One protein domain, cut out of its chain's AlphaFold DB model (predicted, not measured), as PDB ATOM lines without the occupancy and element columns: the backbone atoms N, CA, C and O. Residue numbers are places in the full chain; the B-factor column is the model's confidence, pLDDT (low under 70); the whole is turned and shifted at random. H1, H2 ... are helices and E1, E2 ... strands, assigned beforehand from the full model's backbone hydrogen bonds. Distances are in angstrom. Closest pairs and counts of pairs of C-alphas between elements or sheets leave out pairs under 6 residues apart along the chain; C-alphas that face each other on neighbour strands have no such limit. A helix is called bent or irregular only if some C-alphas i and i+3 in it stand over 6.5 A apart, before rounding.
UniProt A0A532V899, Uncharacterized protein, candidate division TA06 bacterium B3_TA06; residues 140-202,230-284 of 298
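Overview. This is residues 140 to 202 and 230 to 284 of the 298 residues of an uncharacterized protein of candidate division TA06 bacterium B3_TA06 (UniProt A0A532V899). Two twisted antiparallel sheets of four strands stand face to face as a small sandwich, a larger sheet of mostly long strands and a smaller one of short strands, with the short helix H1 over the smaller sheet's face turned away from the larger one. Long unnamed stretches lie round this core, at residues 147 to 160, 230 to 242 and 249 to 261. The printed part has 118 residues, with the named elements in the order E1, E2, E3, H1, E4, E5, E6, E7, E8; the sheets run E1, E8, E7, E6 and E3, E2, E4, E5. The class is mostly strand, though under half of the residues are in named elements. The whole is compact, with a radius of gyration of the C-alphas of 13.4 A and spans of 38 by 38 by 23 A.

Along the chain. E1, residues 140 to 146, begins at C-alpha 140 (220.068, 198.529, 99.565) and is 19.8 A long. E2 is residues 161 to 164 and E3 is residues 170 to 173. H1, residues 178 to 183, is irregular: C-alphas 179 and 182 are 7.3 A apart. E4, residues 186 to 188, starts at C-alpha 186 (234.564, 203.489, 106.308), and E5 is residues 194 to 196. E6, residues 243 to 248, is 15.6 A long. E7, residues 262 to 272, is 29.3 A long and bends by 55 degrees at residue 269. E8, residues 275 to 283, is 25.5 A long and ends at C-alpha 283 (224.923, 203.656, 93.260).

Arrangement. In the strongly twisted larger sheet, N 143 of E1 and O 278 of E8 are 2.9 A apart, within hydrogen-bond range. E6, E7 and E8 form a meander, each strand the antiparallel neighbour of the one before, with N 267 to O 279 at 2.8 A and N 246 to O 264 at 2.8 A. In the smaller sheet, N 163 to O 171 is 2.9 A in the hairpin E2 and E3, N 162 to O 186 is 2.8 A between E2 and E4, and N 187 to O 195 is 2.9 A in the hairpin E4 and E5. The facing parts of the sandwich are 8.4 A centre to centre, with strands at 12 degrees; the closest C-alphas of E1 and E2 are those of Ile 145 and Gly 161, 6.6 A apart. E3, H1 and E4 form a split strand-helix-strand unit, two strands running the same way with E2 between them, and its crossover is right-handed. H1 is on the smaller sheet at a height over the sheet of 9.6 A; its closest C-alpha pair with E2 is Gly 163 and Ala 183, 6.1 A. In H1, 0 of 2 O i to N i+4 pairs and 1 of 3 O i to N i+3 pairs are within hydrogen-bond range.

Size, cuts and confidence. The C-alphas farthest apart, those of Glu 154 and Glu 230, are 40.9 A apart. Residues 203 to 229 are not printed, and C-alphas 202 and 230 are 36.2 A apart across the cut. The links E1 to E2 and E6 to E7 are long. The mean pLDDT of the printed part is 73.0, and 35 residues are under 70, among them 149 to 157, 198 to 202, 230 to 234 and 250 to 260.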
ATOM      1  N   GLU A 140     220.356 198.166  98.179       69.75
ATOM      2  CA  GLU A 140     220.068 198.529  99.565       69.75
ATOM      3  C   GLU A 140     220.616 197.420 100.463       69.75
ATOM      4  O   GLU A 140     220.337 196.241 100.240       69.75
ATOM      5  N   SER A 141     221.377 197.786 101.489       69.19
ATOM      6  CA  SER A 141     221.890 196.832 102.472       69.19
ATOM      7  C   SER A 141     221.797 197.374 103.885       69.19
ATOM      8  O   SER A 141     221.820 198.585 104.103       69.19
ATOM      9  N   SER A 142     221.695 196.468 104.854       74.56
ATOM     10  CA  SER A 142     221.659 196.811 106.273       74.56
ATOM     11  C   SER A 142     222.837 196.189 107.007       74.56
ATOM     12  O   SER A 142     223.111 195.001 106.833       74.56
ATOM     13  N   PHE A 143     223.494 196.987 107.846       72.06
ATOM     14  CA  PHE A 143     224.651 196.580 108.642       72.06
ATOM     15  C   PHE A 143     224.365 196.762 110.117       72.06
ATOM     16  O   PHE A 143     223.681 197.701 110.523       72.06
ATOM     17  N   GLU A 144     224.959 195.889 110.913       83.56
ATOM     18  CA  GLU A 144     225.256 196.193 112.300       83.56
ATOM     19  C   GLU A 144     226.772 196.343 112.392       83.56
ATOM     20  O   GLU A 144     227.499 195.429 112.003       83.56
ATOM     21  N   ILE A 145     227.241 197.501 112.848       83.00
ATOM     22  CA  ILE A 145     228.658 197.747 113.127       83.00
ATOM     23  C   ILE A 145     228.819 198.277 114.549       83.00
ATOM     24  O   ILE A 145     227.888 198.835 115.124       83.00
ATOM     25  N   TRP A 146     230.003 198.093 115.116       84.12
ATOM     26  CA  TRP A 146     230.344 198.486 116.476       84.12
ATOM     27  C   TRP A 146     231.438 199.549 116.468       84.12
ATOM     28  O   TRP A 146     232.287 199.563 115.579       84.12
ATOM     29  N   THR A 147     231.451 200.428 117.465       82.31
ATOM     30  CA  THR A 147     232.574 201.356 117.669       82.31
ATOM     31  C   THR A 147     233.873 200.586 117.925       82.31
ATOM     32  O   THR A 147     233.849 199.519 118.544       82.31
ATOM     33  N   VAL A 148     235.025 201.145 117.542       76.25
ATOM     34  CA  VAL A 148     236.343 200.504 117.762       76.25
ATOM     35  C   VAL A 148     236.698 200.216 119.233       76.25
ATOM     36  O   VAL A 148     237.638 199.460 119.489       76.25
ATOM     37  N   GLU A 149     235.979 200.801 120.197       65.94
ATOM     38  CA  GLU A 149     236.215 200.627 121.637       65.94
ATOM     39  C   GLU A 149     235.855 199.222 122.171       65.94
ATOM     40  O   GLU A 149     236.444 198.796 123.170       65.94
ATOM     41  N   ASP A 150     235.036 198.433 121.455       52.44
ATOM     42  CA  ASP A 150     234.717 197.034 121.809       52.44
ATOM     43  C   ASP A 150     235.789 196.044 121.312       52.44
ATOM     44  O   ASP A 150     235.542 195.078 120.580       52.44
ATOM     45  N   PHE A 151     237.048 196.290 121.678       48.78
ATOM     46  CA  PHE A 151     238.141 195.371 121.374       48.78
ATOM     47  C   PHE A 151     238.109 194.167 122.323       48.78
ATOM     48  O   PHE A 151     238.933 194.035 123.233       48.78
ATOM     49  N   ASN A 152     237.176 193.240 122.106       49.19
ATOM     50  CA  ASN A 152     237.243 191.926 122.732       49.19
ATOM     51  C   ASN A 152     237.953 190.922 121.812       49.19
ATOM     52  O   ASN A 152     237.370 190.375 120.878       49.19
ATOM     53  N   TYR A 153     239.222 190.631 122.117       47.12
ATOM     54  CA  TYR A 153     240.053 189.657 121.388       47.12
ATOM     55  C   TYR A 153     239.442 188.241 121.328       47.12
ATOM     56  O   TYR A 153     239.847 187.437 120.488       47.12
ATOM     57  N   GLU A 154     238.481 187.910 122.203       51.94
ATOM     58  CA  GLU A 154     237.767 186.624 122.178       51.94
ATOM     59  C   GLU A 154     236.592 186.586 121.185       51.94
ATOM     60  O   GLU A 154     236.107 185.498 120.860       51.94
ATOM     61  N   TYR A 155     236.153 187.732 120.654       47.22
ATOM     62  CA  TYR A 155     234.994 187.819 119.769       47.22
ATOM     63  C   TYR A 155     235.308 188.654 118.528       47.22
ATOM     64  O   TYR A 155     234.930 189.813 118.414       47.22
ATOM     65  N   SER A 156     235.890 188.006 117.521       55.41
ATOM     66  CA  SER A 156     235.803 188.410 116.109       55.41
ATOM     67  C   SER A 156     234.349 188.337 115.602       55.41
ATOM     68  O   SER A 156     234.043 187.573 114.689       55.41
ATOM     69  N   ARG A 157     233.426 189.014 116.293       64.44
ATOM     70  CA  ARG A 157     231.971 189.002 116.080       64.44
ATOM     71  C   ARG A 157     231.381 190.398 115.893       64.44
ATOM     72  O   ARG A 157     230.219 190.487 115.525       64.44
ATOM     73  N   TYR A 158     232.167 191.440 116.161       71.69
ATOM     74  CA  TYR A 158     231.742 192.834 116.112       71.69
ATOM     75  C   TYR A 158     232.558 193.572 115.041       71.69
ATOM     76  O   TYR A 158     233.668 194.029 115.325       71.69
ATOM     77  N   PRO A 159     232.103 193.588 113.776       79.62
ATOM     78  CA  PRO A 159     232.725 194.412 112.746       79.62
ATOM     79  C   PRO A 159     232.611 195.891 113.123       79.62
ATOM     80  O   PRO A 159     231.581 196.328 113.624       79.62
ATOM     81  N   SER A 160     233.656 196.668 112.865       82.81
ATOM     82  CA  SER A 160     233.706 198.102 113.196       82.81
ATOM     83  C   SER A 160     233.973 198.986 111.983       82.81
ATOM     84  O   SER A 160     234.140 200.197 112.102       82.81
ATOM     85  N   GLY A 161     234.018 198.377 110.801       83.19
ATOM     86  CA  GLY A 161     234.046 199.074 109.532       83.19
ATOM     87  C   GLY A 161     233.264 198.331 108.469       83.19
ATOM     88  O   GLY A 161     232.831 197.196 108.663       83.19
ATOM     89  N   PHE A 162     233.081 199.002 107.346       85.88
ATOM     90  CA  PHE A 162     232.416 198.479 106.170       85.88
ATOM     91  C   PHE A 162     233.087 199.017 104.906       85.88
ATOM     92  O   PHE A 162     233.831 199.999 104.925       85.88
ATOM     93  N   GLY A 163     232.837 198.343 103.797       82.44
ATOM     94  CA  GLY A 163     233.304 198.755 102.485       82.44
ATOM     95  C   GLY A 163     232.570 198.020 101.382       82.44
ATOM     96  O   GLY A 163     231.660 197.236 101.647       82.44
ATOM     97  N   PHE A 164     232.955 198.297 100.147       78.81
ATOM     98  CA  PHE A 164     232.280 197.821  98.951       78.81
ATOM     99  C   PHE A 164     233.276 197.114  98.044       78.81
ATOM    100  O   PHE A 164     234.410 197.558  97.834       78.81
ATOM    101  N   ASP A 165     232.854 195.981  97.493       74.19
ATOM    102  CA  ASP A 165     233.639 195.307  96.473       74.19
ATOM    103  C   ASP A 165     233.497 195.991  95.101       74.19
ATOM    104  O   ASP A 165     232.830 197.010  94.930       74.19
ATOM    105  N   HIS A 166     234.144 195.426  94.081       71.88
ATOM    106  CA  HIS A 166     234.117 195.989  92.726       71.88
ATOM    107  C   HIS A 166     232.732 195.951  92.054       71.88
ATOM    108  O   HIS A 166     232.579 196.484  90.956       71.88
ATOM    109  N   SER A 167     231.784 195.198  92.615       68.81
ATOM    110  CA  SER A 167     230.393 195.097  92.163       68.81
ATOM    111  C   SER A 167     229.487 196.055  92.925       68.81
ATOM    112  O   SER A 167     228.311 196.126  92.601       68.81
ATOM    113  N   GLY A 168     230.015 196.776  93.920       66.56
ATOM    114  CA  GLY A 168     229.190 197.568  94.816       66.56
ATOM    115  C   GLY A 168     228.516 196.750  95.906       66.56
ATOM    116  O   GLY A 168     227.699 197.298  96.641       66.56
ATOM    117  N   SER A 169     228.869 195.467  96.041       73.56
ATOM    118  CA  SER A 169     228.332 194.639  97.105       73.56
ATOM    119  C   SER A 169     229.025 194.991  98.416       73.56
ATOM    120  O   SER A 169     230.261 195.014  98.484       73.56
ATOM    121  N   PRO A 170     228.254 195.282  99.465       76.44
ATOM    122  CA  PRO A 170     228.820 195.752 100.711       76.44
ATOM    123  C   PRO A 170     229.268 194.611 101.630       76.44
ATOM    124  O   PRO A 170     228.654 193.542 101.695       76.44
ATOM    125  N   TYR A 171     230.333 194.871 102.380       82.25
ATOM    126  CA  TYR A 171     230.977 193.951 103.309       82.25
ATOM    127  C   TYR A 171     231.292 194.645 104.627       82.25
ATOM    128  O   TYR A 171     231.593 195.838 104.664       82.25
ATOM    129  N   ASP A 172     231.263 193.873 105.705       83.50
ATOM    130  CA  ASP A 172     231.687 194.285 107.029       83.50
ATOM    131  C   ASP A 172     233.141 193.855 107.298       83.50
ATOM    132  O   ASP A 172     233.639 192.838 106.807       83.50
ATOM    133  N   TYR A 173     233.859 194.659 108.077       79.19
ATOM    134  CA  TYR A 173     235.275 194.455 108.348       79.19
ATOM    135  C   TYR A 173     235.609 194.668 109.818       79.19
ATOM    136  O   TYR A 173     235.085 195.540 110.512       79.19
ATOM    137  N   TYR A 174     236.576 193.881 110.277       78.94
ATOM    138  CA  TYR A 174     237.204 194.051 111.577       78.94
ATOM    139  C   TYR A 174     238.432 194.943 111.408       78.94
ATOM    140  O   TYR A 174     239.442 194.488 110.865       78.94
ATOM    141  N   VAL A 175     238.379 196.184 111.898       76.88
ATOM    142  CA  VAL A 175     239.516 197.129 111.792       76.88
ATOM    143  C   VAL A 175     240.773 196.604 112.494       76.88
ATOM    144  O   VAL A 175     241.899 196.915 112.113       76.88
ATOM    145  N   SER A 176     240.592 195.734 113.493       72.06
ATOM    146  CA  SER A 176     241.668 195.061 114.224       72.06
ATOM    147  C   SER A 176     242.501 194.111 113.361       72.06
ATOM    148  O   SER A 176     243.654 193.821 113.695       72.06
ATOM    149  N   TYR A 177     241.954 193.621 112.245       71.19
ATOM    150  CA  TYR A 177     242.678 192.755 111.329       71.19
ATOM    151  C   TYR A 177     243.369 193.579 110.243       71.19
ATOM    152  O   TYR A 177     242.768 193.989 109.253       71.19
ATOM    153  N   GLY A 178     244.687 193.739 110.397       69.25
ATOM    154  CA  GLY A 178     245.531 194.540 109.507       69.25
ATOM    155  C   GLY A 178     245.388 194.239 108.004       69.25
ATOM    156  O   GLY A 178     245.610 195.116 107.178       69.25
ATOM    157  N   GLY A 179     245.002 193.012 107.635       70.62
ATOM    158  CA  GLY A 179     244.818 192.613 106.239       70.62
ATOM    159  C   GLY A 179     243.565 193.174 105.557       70.62
ATOM    160  O   GLY A 179     243.474 193.059 104.339       70.62
ATOM    161  N   TYR A 180     242.616 193.759 106.300       75.19
ATOM    162  CA  TYR A 180     241.380 194.312 105.731       75.19
ATOM    163  C   TYR A 180     241.452 195.796 105.385       75.19
ATOM    164  O   TYR A 180     240.617 196.241 104.613       75.19
ATOM    165  N   TRP A 181     242.444 196.550 105.864       75.81
ATOM    166  CA  TRP A 181     242.480 198.011 105.680       75.81
ATOM    167  C   TRP A 181     242.369 198.478 104.226       75.81
ATOM    168  O   TRP A 181     241.688 199.454 103.957       75.81
ATOM    169  N   ALA A 182     242.951 197.740 103.278       75.12
ATOM    170  CA  ALA A 182     242.846 198.062 101.852       75.12
ATOM    171  C   ALA A 182     241.444 197.822 101.247       75.12
ATOM    172  O   ALA A 182     241.236 198.059 100.062       75.12
ATOM    173  N   ALA A 183     240.503 197.290 102.023       74.81
ATOM    174  CA  ALA A 183     239.131 197.015 101.615       74.81
ATOM    175  C   ALA A 183     238.095 197.788 102.450       74.81
ATOM    176  O   ALA A 183     236.909 197.697 102.162       74.81
ATOM    177  N   ILE A 184     238.525 198.533 103.474       78.69
ATOM    178  CA  ILE A 184     237.635 199.328 104.323       78.69
ATOM    179  C   ILE A 184     237.440 200.692 103.665       78.69
ATOM    180  O   ILE A 184     238.401 201.447 103.530       78.69
ATOM    181  N   ASP A 185     236.203 201.023 103.300       79.75
ATOM    182  CA  ASP A 185     235.849 202.377 102.865       79.75
ATOM    183  C   ASP A 185     235.589 203.279 104.071       79.75
ATOM    184  O   ASP A 185     236.021 204.430 104.082       79.75
ATOM    185  N   TYR A 186     234.933 202.747 105.108       85.62
ATOM    186  CA  TYR A 186     234.564 203.489 106.308       85.62
ATOM    187  C   TYR A 186     234.693 202.653 107.579       85.62
ATOM    188  O   TYR A 186     234.455 201.445 107.579       85.62
ATOM    189  N   TYR A 187     235.005 203.300 108.695       86.62
ATOM    190  CA  TYR A 187     234.936 202.697 110.024       86.62
ATOM    191  C   TYR A 187     234.343 203.665 111.039       86.62
ATOM    192  O   TYR A 187     234.348 204.875 110.821       86.62
ATOM    193  N   VAL A 188     233.812 203.125 112.137       86.12
ATOM    194  CA  VAL A 188     233.257 203.944 113.216       86.12
ATOM    195  C   VAL A 188     234.167 203.917 114.429       86.12
ATOM    196  O   VAL A 188     234.354 202.878 115.066       86.12
ATOM    197  N   ASP A 189     234.734 205.079 114.729       83.56
ATOM    198  CA  ASP A 189     235.567 205.320 115.899       83.56
ATOM    199  C   ASP A 189     234.699 205.475 117.165       83.56
ATOM    200  O   ASP A 189     233.468 205.359 117.158       83.56
ATOM    201  N   THR A 190     235.374 205.697 118.281       78.88
ATOM    202  CA  THR A 190     234.816 206.118 119.560       78.88
ATOM    203  C   THR A 190     233.881 207.315 119.394       78.88
ATOM    204  O   THR A 190     233.996 208.095 118.448       78.88
ATOM    205  N   ASP A 191     232.895 207.414 120.284       83.50
ATOM    206  CA  ASP A 191     231.847 208.438 120.235       83.50
ATOM    207  C   ASP A 191     231.002 208.449 118.943       83.50
ATOM    208  O   ASP A 191     230.340 209.439 118.669       83.50
ATOM    209  N   PHE A 192     230.948 207.357 118.170       85.75
ATOM    210  CA  PHE A 192     230.159 207.235 116.930       85.75
ATOM    211  C   PHE A 192     230.605 208.165 115.793       85.75
ATOM    212  O   PHE A 192     229.779 208.667 115.031       85.75
ATOM    213  N   VAL A 193     231.906 208.400 115.649       85.50
ATOM    214  CA  VAL A 193     232.437 209.198 114.535       85.50
ATOM    215  C   VAL A 193     232.734 208.301 113.333       85.50
ATOM    216  O   VAL A 193     233.448 207.307 113.453       85.50
ATOM    217  N   LEU A 194     232.191 208.641 112.163       85.62
ATOM    218  CA  LEU A 194     232.443 207.934 110.906       85.62
ATOM    219  C   LEU A 194     233.709 208.472 110.227       85.62
ATOM    220  O   LEU A 194     233.777 209.645 109.856       85.62
ATOM    221  N   HIS A 195     234.683 207.597 110.004       83.12
ATOM    222  CA  HIS A 195     235.949 207.914 109.347       83.12
ATOM    223  C   HIS A 195     236.086 207.183 108.019       83.12
ATOM    224  O   HIS A 195     235.645 206.038 107.897       83.12
ATOM    225  N   ALA A 196     236.752 207.808 107.048       76.62
ATOM    226  CA  ALA A 196     237.152 207.113 105.836       76.62
ATOM    227  C   ALA A 196     238.328 206.170 106.141       76.62
ATOM    228  O   ALA A 196     239.218 206.493 106.929       76.62
ATOM    229  N   GLY A 197     238.375 205.004 105.497       70.56
ATOM    230  CA  GLY A 197     239.455 204.029 105.686       70.56
ATOM    231  C   GLY A 197     240.838 204.581 105.321       70.56
ATOM    232  O   GLY A 197     241.834 204.183 105.920       70.56
ATOM    233  N   ILE A 198     240.898 205.547 104.394       67.62
ATOM    234  CA  ILE A 198     242.127 206.263 104.018       67.62
ATOM    235  C   ILE A 198     242.677 207.150 105.144       67.62
ATOM    236  O   ILE A 198     243.889 207.342 105.224       67.62
ATOM    237  N   ASP A 199     241.815 207.645 106.036       64.12
ATOM    238  CA  ASP A 199     242.218 208.506 107.155       64.12
ATOM    239  C   ASP A 199     242.940 207.714 108.256       64.12
ATOM    240  O   ASP A 199     243.459 208.288 109.216       64.12
ATOM    241  N   HIS A 200     242.986 206.385 108.137       58.34
ATOM    242  CA  HIS A 200     243.701 205.536 109.071       58.34
ATOM    243  C   HIS A 200     245.204 205.488 108.750       58.34
ATOM    244  O   HIS A 200     245.677 204.721 107.907       58.34
ATOM    245  N   ASP A 201     245.978 206.272 109.499       48.19
ATOM    246  CA  ASP A 201     247.434 206.142 109.581       48.19
ATOM    247  C   ASP A 201     247.794 204.892 110.413       48.19
ATOM    248  O   ASP A 201     247.322 204.743 111.546       48.19
ATOM    249  N   PRO A 202     248.586 203.931 109.897       44.16
ATOM    250  CA  PRO A 202     248.841 202.685 110.602       44.16
ATOM    251  C   PRO A 202     249.640 202.907 111.890       44.16
ATOM    252  O   PRO A 202     250.867 202.899 111.880       44.16
ATOM    253  N   GLU A 230     216.499 219.049 107.162       47.12
ATOM    254  CA  GLU A 230     216.552 218.859 108.608       47.12
ATOM    255  C   GLU A 230     217.294 217.588 109.050       47.12
ATOM    256  O   GLU A 230     217.705 217.526 110.205       47.12
ATOM    257  N   ASN A 231     217.455 216.576 108.185       50.59
ATOM    258  CA  ASN A 231     218.075 215.296 108.560       50.59
ATOM    259  C   ASN A 231     219.394 214.980 107.839       50.59
ATOM    260  O   ASN A 231     220.020 213.960 108.136       50.59
ATOM    261  N   TYR A 232     219.823 215.838 106.907       57.81
ATOM    262  CA  TYR A 232     221.097 215.676 106.222       57.81
ATOM    263  C   TYR A 232     222.240 216.190 107.096       57.81
ATOM    264  O   TYR A 232     222.287 217.361 107.470       57.81
ATOM    265  N   GLN A 233     223.166 215.297 107.416       63.31
ATOM    266  CA  GLN A 233     224.257 215.560 108.334       63.31
ATOM    267  C   GLN A 233     225.521 215.881 107.540       63.31
ATOM    268  O   GLN A 233     225.998 215.092 106.726       63.31
ATOM    269  N   VAL A 234     226.078 217.064 107.795       63.25
ATOM    270  CA  VAL A 234     227.392 217.488 107.276       63.25
ATOM    271  C   VAL A 234     228.533 217.145 108.238       63.25
ATOM    272  O   VAL A 234     229.705 217.340 107.927       63.25
ATOM    273  N   SER A 235     228.184 216.659 109.430       72.44
ATOM    274  CA  SER A 235     229.118 216.201 110.453       72.44
ATOM    275  C   SER A 235     229.526 214.746 110.213       72.44
ATOM    276  O   SER A 235     228.755 213.963 109.670       72.44
ATOM    277  N   GLN A 236     230.714 214.366 110.685       79.00
ATOM    278  CA  GLN A 236     231.134 212.959 110.787       79.00
ATOM    279  C   GLN A 236     230.514 212.248 112.001       79.00
ATOM    280  O   GLN A 236     230.573 211.025 112.101       79.00
ATOM    281  N   GLN A 237     229.932 213.009 112.930       85.88
ATOM    282  CA  GLN A 237     229.234 212.475 114.091       85.88
ATOM    283  C   GLN A 237     227.961 211.751 113.645       85.88
ATOM    284  O   GLN A 237     227.065 212.374 113.069       85.88
ATOM    285  N   LEU A 238     227.872 210.454 113.935       85.12
ATOM    286  CA  LEU A 238     226.670 209.669 113.686       85.12
ATOM    287  C   LEU A 238     225.599 209.994 114.734       85.12
ATOM    288  O   LEU A 238     225.868 210.026 115.937       85.12
ATOM    289  N   GLU A 239     224.382 210.220 114.256       86.75
ATOM    290  CA  GLU A 239     223.186 210.497 115.046       86.75
ATOM    291  C   GLU A 239     222.049 209.601 114.553       86.75
ATOM    292  O   GLU A 239     221.897 209.397 113.349       86.75
ATOM    293  N   GLU A 240     221.241 209.062 115.466       88.56
ATOM    294  CA  GLU A 240     220.069 208.258 115.105       88.56
ATOM    295  C   GLU A 240     219.095 209.067 114.228       88.56
ATOM    296  O   GLU A 240     218.731 210.196 114.554       88.56
ATOM    297  N   GLY A 241     218.682 208.489 113.099       78.06
ATOM    298  CA  GLY A 241     217.891 209.150 112.060       78.06
ATOM    299  C   GLY A 241     218.692 210.073 111.133       78.06
ATOM    300  O   GLY A 241     218.109 210.660 110.217       78.06
ATOM    301  N   GLY A 242     220.003 210.213 111.349       75.38
ATOM    302  CA  GLY A 242     220.893 211.008 110.511       75.38
ATOM    303  C   GLY A 242     221.131 210.372 109.140       75.38
ATOM    304  O   GLY A 242     221.248 209.148 109.013       75.38
ATOM    305  N   LEU A 243     221.229 211.222 108.116       71.00
ATOM    306  CA  LEU A 243     221.555 210.839 106.743       71.00
ATOM    307  C   LEU A 243     222.891 211.438 106.308       71.00
ATOM    308  O   LEU A 243     223.102 212.640 106.443       71.00
ATOM    309  N   TYR A 244     223.751 210.613 105.716       73.75
ATOM    310  CA  TYR A 244     225.113 210.985 105.334       73.75
ATOM    311  C   TYR A 244     225.378 210.620 103.875       73.75
ATOM    312  O   TYR A 244     224.949 209.567 103.390       73.75
ATOM    313  N   GLY A 245     226.103 211.485 103.169       73.75
ATOM    314  CA  GLY A 245     226.662 211.173 101.857       73.75
ATOM    315  C   GLY A 245     227.941 210.353 102.000       73.75
ATOM    316  O   GLY A 245     228.794 210.671 102.825       73.75
ATOM    317  N   LEU A 246     228.085 209.316 101.181       76.06
ATOM    318  CA  LEU A 246     229.288 208.495 101.113       76.06
ATOM    319  C   LEU A 246     229.996 208.728  99.783       76.06
ATOM    320  O   LEU A 246     229.378 208.687  98.720       76.06
ATOM    321  N   ARG A 247     231.312 208.906  99.848       78.12
ATOM    322  CA  ARG A 247     232.234 208.758  98.722       78.12
ATOM    323  C   ARG A 247     232.918 207.399  98.850       78.12
ATOM    324  O   ARG A 247     233.596 207.152  99.841       78.12
ATOM    325  N   ILE A 248     232.693 206.506  97.901       75.50
ATOM    326  CA  ILE A 248     233.099 205.103  97.989       75.50
ATOM    327  C   ILE A 248     234.227 204.867  96.988       75.50
ATOM    328  O   ILE A 248     234.105 205.214  95.811       75.50
ATOM    329  N   GLU A 249     235.328 204.287  97.457       72.94
ATOM    330  CA  GLU A 249     236.505 203.962  96.655       72.94
ATOM    331  C   GLU A 249     236.755 202.454  96.764       72.94
ATOM    332  O   GLU A 249     237.636 202.027  97.520       72.94
ATOM    333  N   PRO A 250     236.014 201.621  96.010       59.75
ATOM    334  CA  PRO A 250     236.098 200.177  96.156       59.75
ATOM    335  C   PRO A 250     237.532 199.733  95.826       59.75
ATOM    336  O   PRO A 250     237.924 199.733  94.656       59.75
ATOM    337  N   ARG A 251     238.316 199.379  96.872       62.41
ATOM    338  CA  ARG A 251     239.769 199.023  96.945       62.41
ATOM    339  C   ARG A 251     240.687 199.986  97.722       62.41
ATOM    340  O   ARG A 251     241.900 199.764  97.681       62.41
ATOM    341  N   ALA A 252     240.149 201.020  98.375       54.25
ATOM    342  CA  ALA A 252     240.778 201.856  99.411       54.25
ATOM    343  C   ALA A 252     242.304 202.059  99.270       54.25
ATOM    344  O   ALA A 252     243.078 201.845 100.204       54.25
ATOM    345  N   SER A 253     242.769 202.445  98.076       54.97
ATOM    346  CA  SER A 253     244.190 202.733  97.839       54.97
ATOM    347  C   SER A 253     244.504 204.226  97.861       54.97
ATOM    348  O   SER A 253     245.669 204.578  97.686       54.97
ATOM    349  N   GLY A 254     243.491 205.093  98.002       50.12
ATOM    350  CA  GLY A 254     243.626 206.548  98.129       50.12
ATOM    351  C   GLY A 254     244.312 207.267  96.962       50.12
ATOM    352  O   GLY A 254     244.709 208.420  97.079       50.12
ATOM    353  N   LEU A 255     244.528 206.564  95.849       45.31
ATOM    354  CA  LEU A 255     245.416 206.965  94.752       45.31
ATOM    355  C   LEU A 255     244.807 206.683  93.370       45.31
ATOM    356  O   LEU A 255     245.539 206.601  92.381       45.31
ATOM    357  N   ARG A 256     243.491 206.457  93.281       55.16
ATOM    358  CA  ARG A 256     242.848 206.081  92.014       55.16
ATOM    359  C   ARG A 256     242.342 207.295  91.231       55.16
ATOM    360  O   ARG A 256     242.034 208.323  91.831       55.16
ATOM    361  N   PRO A 257     242.299 207.195  89.888       55.44
ATOM    362  CA  PRO A 257     241.703 208.227  89.051       55.44
ATOM    363  C   PRO A 257     240.199 208.359  89.354       55.44
ATOM    364  O   PRO A 257     239.566 207.404  89.802       55.44
ATOM    365  N   ALA A 258     239.648 209.558  89.136       57.16
ATOM    366  CA  ALA A 258     238.286 209.935  89.537       57.16
ATOM    367  C   ALA A 258     237.180 209.011  88.985       57.16
ATOM    368  O   ALA A 258     236.141 208.850  89.621       57.16
ATOM    369  N   GLU A 259     237.480 208.331  87.879       59.56
ATOM    370  CA  GLU A 259     236.619 207.418  87.115       59.56
ATOM    371  C   GLU A 259     236.187 206.158  87.896       59.56
ATOM    372  O   GLU A 259     235.296 205.440  87.451       59.56
ATOM    373  N   GLU A 260     236.806 205.865  89.048       69.44
ATOM    374  CA  GLU A 260     236.431 204.747  89.935       69.44
ATOM    375  C   GLU A 260     235.816 205.222  91.267       69.44
ATOM    376  O   GLU A 260     235.711 204.441  92.211       69.44
ATOM    377  N   ILE A 261     235.452 206.503  91.392       71.81
ATOM    378  CA  ILE A 261     234.781 207.016  92.593       71.81
ATOM    379  C   ILE A 261     233.281 206.783  92.455       71.81
ATOM    380  O   ILE A 261     232.636 207.315  91.551       71.81
ATOM    381  N   HIS A 262     232.727 206.051  93.411       77.38
ATOM    382  CA  HIS A 262     231.298 205.818  93.538       77.38
ATOM    383  C   HIS A 262     230.719 206.690  94.647       77.38
ATOM    384  O   HIS A 262     231.442 207.210  95.503       77.38
ATOM    385  N   TYR A 263     229.398 206.833  94.651       75.88
ATOM    386  CA  TYR A 263     228.697 207.575  95.688       75.88
ATOM    387  C   TYR A 263     227.585 206.722  96.284       75.88
ATOM    388  O   TYR A 263     226.950 205.906  95.618       75.88
ATOM    389  N   GLY A 264     227.385 206.896  97.583       76.31
ATOM    390  CA  GLY A 264     226.385 206.181  98.355       76.31
ATOM    391  C   GLY A 264     225.706 207.097  99.360       76.31
ATOM    392  O   GLY A 264     226.054 208.269  99.519       76.31
ATOM    393  N   LYS A 265     224.706 206.554 100.038       76.75
ATOM    394  CA  LYS A 265     224.050 207.189 101.175       76.75
ATOM    395  C   LYS A 265     224.008 206.236 102.336       76.75
ATOM    396  O   LYS A 265     223.810 205.041 102.146       76.75
ATOM    397  N   LEU A 266     224.118 206.803 103.519       81.88
ATOM    398  CA  LEU A 266     224.026 206.105 104.780       81.88
ATOM    399  C   LEU A 266     222.888 206.703 105.599       81.88
ATOM    400  O   LEU A 266     222.841 207.913 105.794       81.88
ATOM    401  N   GLU A 267     222.004 205.854 106.099       82.75
ATOM    402  CA  GLU A 267     221.028 206.171 107.134       82.75
ATOM    403  C   GLU A 267     221.426 205.455 108.422       82.75
ATOM    404  O   GLU A 267     221.645 204.240 108.429       82.75
ATOM    405  N   VAL A 268     221.497 206.204 109.521       85.00
ATOM    406  CA  VAL A 268     221.676 205.636 110.858       85.00
ATOM    407  C   VAL A 268     220.298 205.294 111.413       85.00
ATOM    408  O   VAL A 268     219.549 206.168 111.835       85.00
ATOM    409  N   VAL A 269     219.951 204.012 111.408       85.62
ATOM    410  CA  VAL A 269     218.624 203.528 111.816       85.62
ATOM    411  C   VAL A 269     218.479 203.510 113.338       85.62
ATOM    412  O   VAL A 269     217.412 203.838 113.846       85.62
ATOM    413  N   ALA A 270     219.526 203.096 114.057       87.06
ATOM    414  CA  ALA A 270     219.524 202.988 115.516       87.06
ATOM    415  C   ALA A 270     220.948 203.036 116.089       87.06
ATOM    416  O   ALA A 270     221.891 202.568 115.443       87.06
ATOM    417  N   ILE A 271     221.082 203.537 117.321       90.62
ATOM    418  CA  ILE A 271     222.311 203.479 118.126       90.62
ATOM    419  C   ILE A 271     221.972 202.863 119.494       90.62
ATOM    420  O   ILE A 271     221.275 203.467 120.306       90.62
ATOM    421  N   ASP A 272     222.492 201.662 119.759       88.94
ATOM    422  CA  ASP A 272     222.232 200.868 120.966       88.94
ATOM    423  C   ASP A 272     223.545 200.555 121.703       88.94
ATOM    424  O   ASP A 272     224.189 199.525 121.472       88.94
ATOM    425  N   GLY A 273     223.951 201.431 122.626       87.56
ATOM    426  CA  GLY A 273     225.271 201.314 123.253       87.56
ATOM    427  C   GLY A 273     226.358 201.506 122.198       87.56
ATOM    428  O   GLY A 273     226.327 202.499 121.496       87.56
ATOM    429  N   GLU A 274     227.286 200.561 122.056       85.62
ATOM    430  CA  GLU A 274     228.368 200.621 121.054       85.62
ATOM    431  C   GLU A 274     227.944 200.116 119.662       85.62
ATOM    432  O   GLU A 274     228.722 200.213 118.715       85.62
ATOM    433  N   LYS A 275     226.725 199.569 119.526       86.00
ATOM    434  CA  LYS A 275     226.201 199.016 118.272       86.00
ATOM    435  C   LYS A 275     225.423 200.069 117.488       86.00
ATOM    436  O   LYS A 275     224.547 200.736 118.033       86.00
ATOM    437  N   ILE A 276     225.663 200.121 116.186       86.69
ATOM    438  CA  ILE A 276     225.020 201.027 115.241       86.69
ATOM    439  C   ILE A 276     224.367 200.187 114.149       86.69
ATOM    440  O   ILE A 276     225.023 199.358 113.514       86.69
ATOM    441  N   THR A 277     223.075 200.401 113.923       84.81
ATOM    442  CA  THR A 277     222.358 199.803 112.796       84.81
ATOM    443  C   THR A 277     222.281 200.812 111.665       84.81
ATOM    444  O   THR A 277     221.772 201.917 111.839       84.81
ATOM    445  N   LEU A 278     222.777 200.418 110.500       82.94
ATOM    446  CA  LEU A 278     222.903 201.268 109.329       82.94
ATOM    447  C   LEU A 278     222.093 200.710 108.169       82.94
ATOM    448  O   LEU A 278     221.991 199.493 108.003       82.94
ATOM    449  N   LYS A 279     221.595 201.600 107.321       80.88
ATOM    450  CA  LYS A 279     221.064 201.275 106.002       80.88
ATOM    451  C   LYS A 279     221.845 202.054 104.954       80.88
ATOM    452  O   LYS A 279     221.983 203.267 105.058       80.88
ATOM    453  N   ILE A 280     222.373 201.353 103.958       76.38
ATOM    454  CA  ILE A 280     223.194 201.941 102.901       76.38
ATOM    455  C   ILE A 280     222.478 201.788 101.569       76.38
ATOM    456  O   ILE A 280     221.997 200.704 101.240       76.38
ATOM    457  N   LEU A 281     222.427 202.882 100.814       75.00
ATOM    458  CA  LEU A 281     222.026 202.906  99.416       75.00
ATOM    459  C   LEU A 281     223.271 203.146  98.570       75.00
ATOM    460  O   LEU A 281     223.931 204.177  98.716       75.00
ATOM    461  N   TYR A 282     223.580 202.198  97.700       74.06
ATOM    462  CA  TYR A 282     224.729 202.265  96.811       74.06
ATOM    463  C   TYR A 282     224.298 202.549  95.368       74.06
ATOM    464  O   TYR A 282     223.283 202.027  94.889       74.06
ATOM    465  N   GLN A 283     225.088 203.370  94.677       73.38
ATOM    466  CA  GLN A 283     224.923 203.656  93.260       73.38
ATOM    467  C   GLN A 283     226.201 203.304  92.491       73.38
ATOM    468  O   GLN A 283     227.276 203.839  92.759       73.38
ATOM    469  N   TYR A 284     226.070 202.402  91.512       70.62
ATOM    470  CA  TYR A 284     227.201 201.915  90.719       70.62
ATOM    471  C   TYR A 284     227.652 202.888  89.620       70.62
ATOM    472  O   TYR A 284     228.689 202.653  89.016       70.62
TER     473      TYR A 284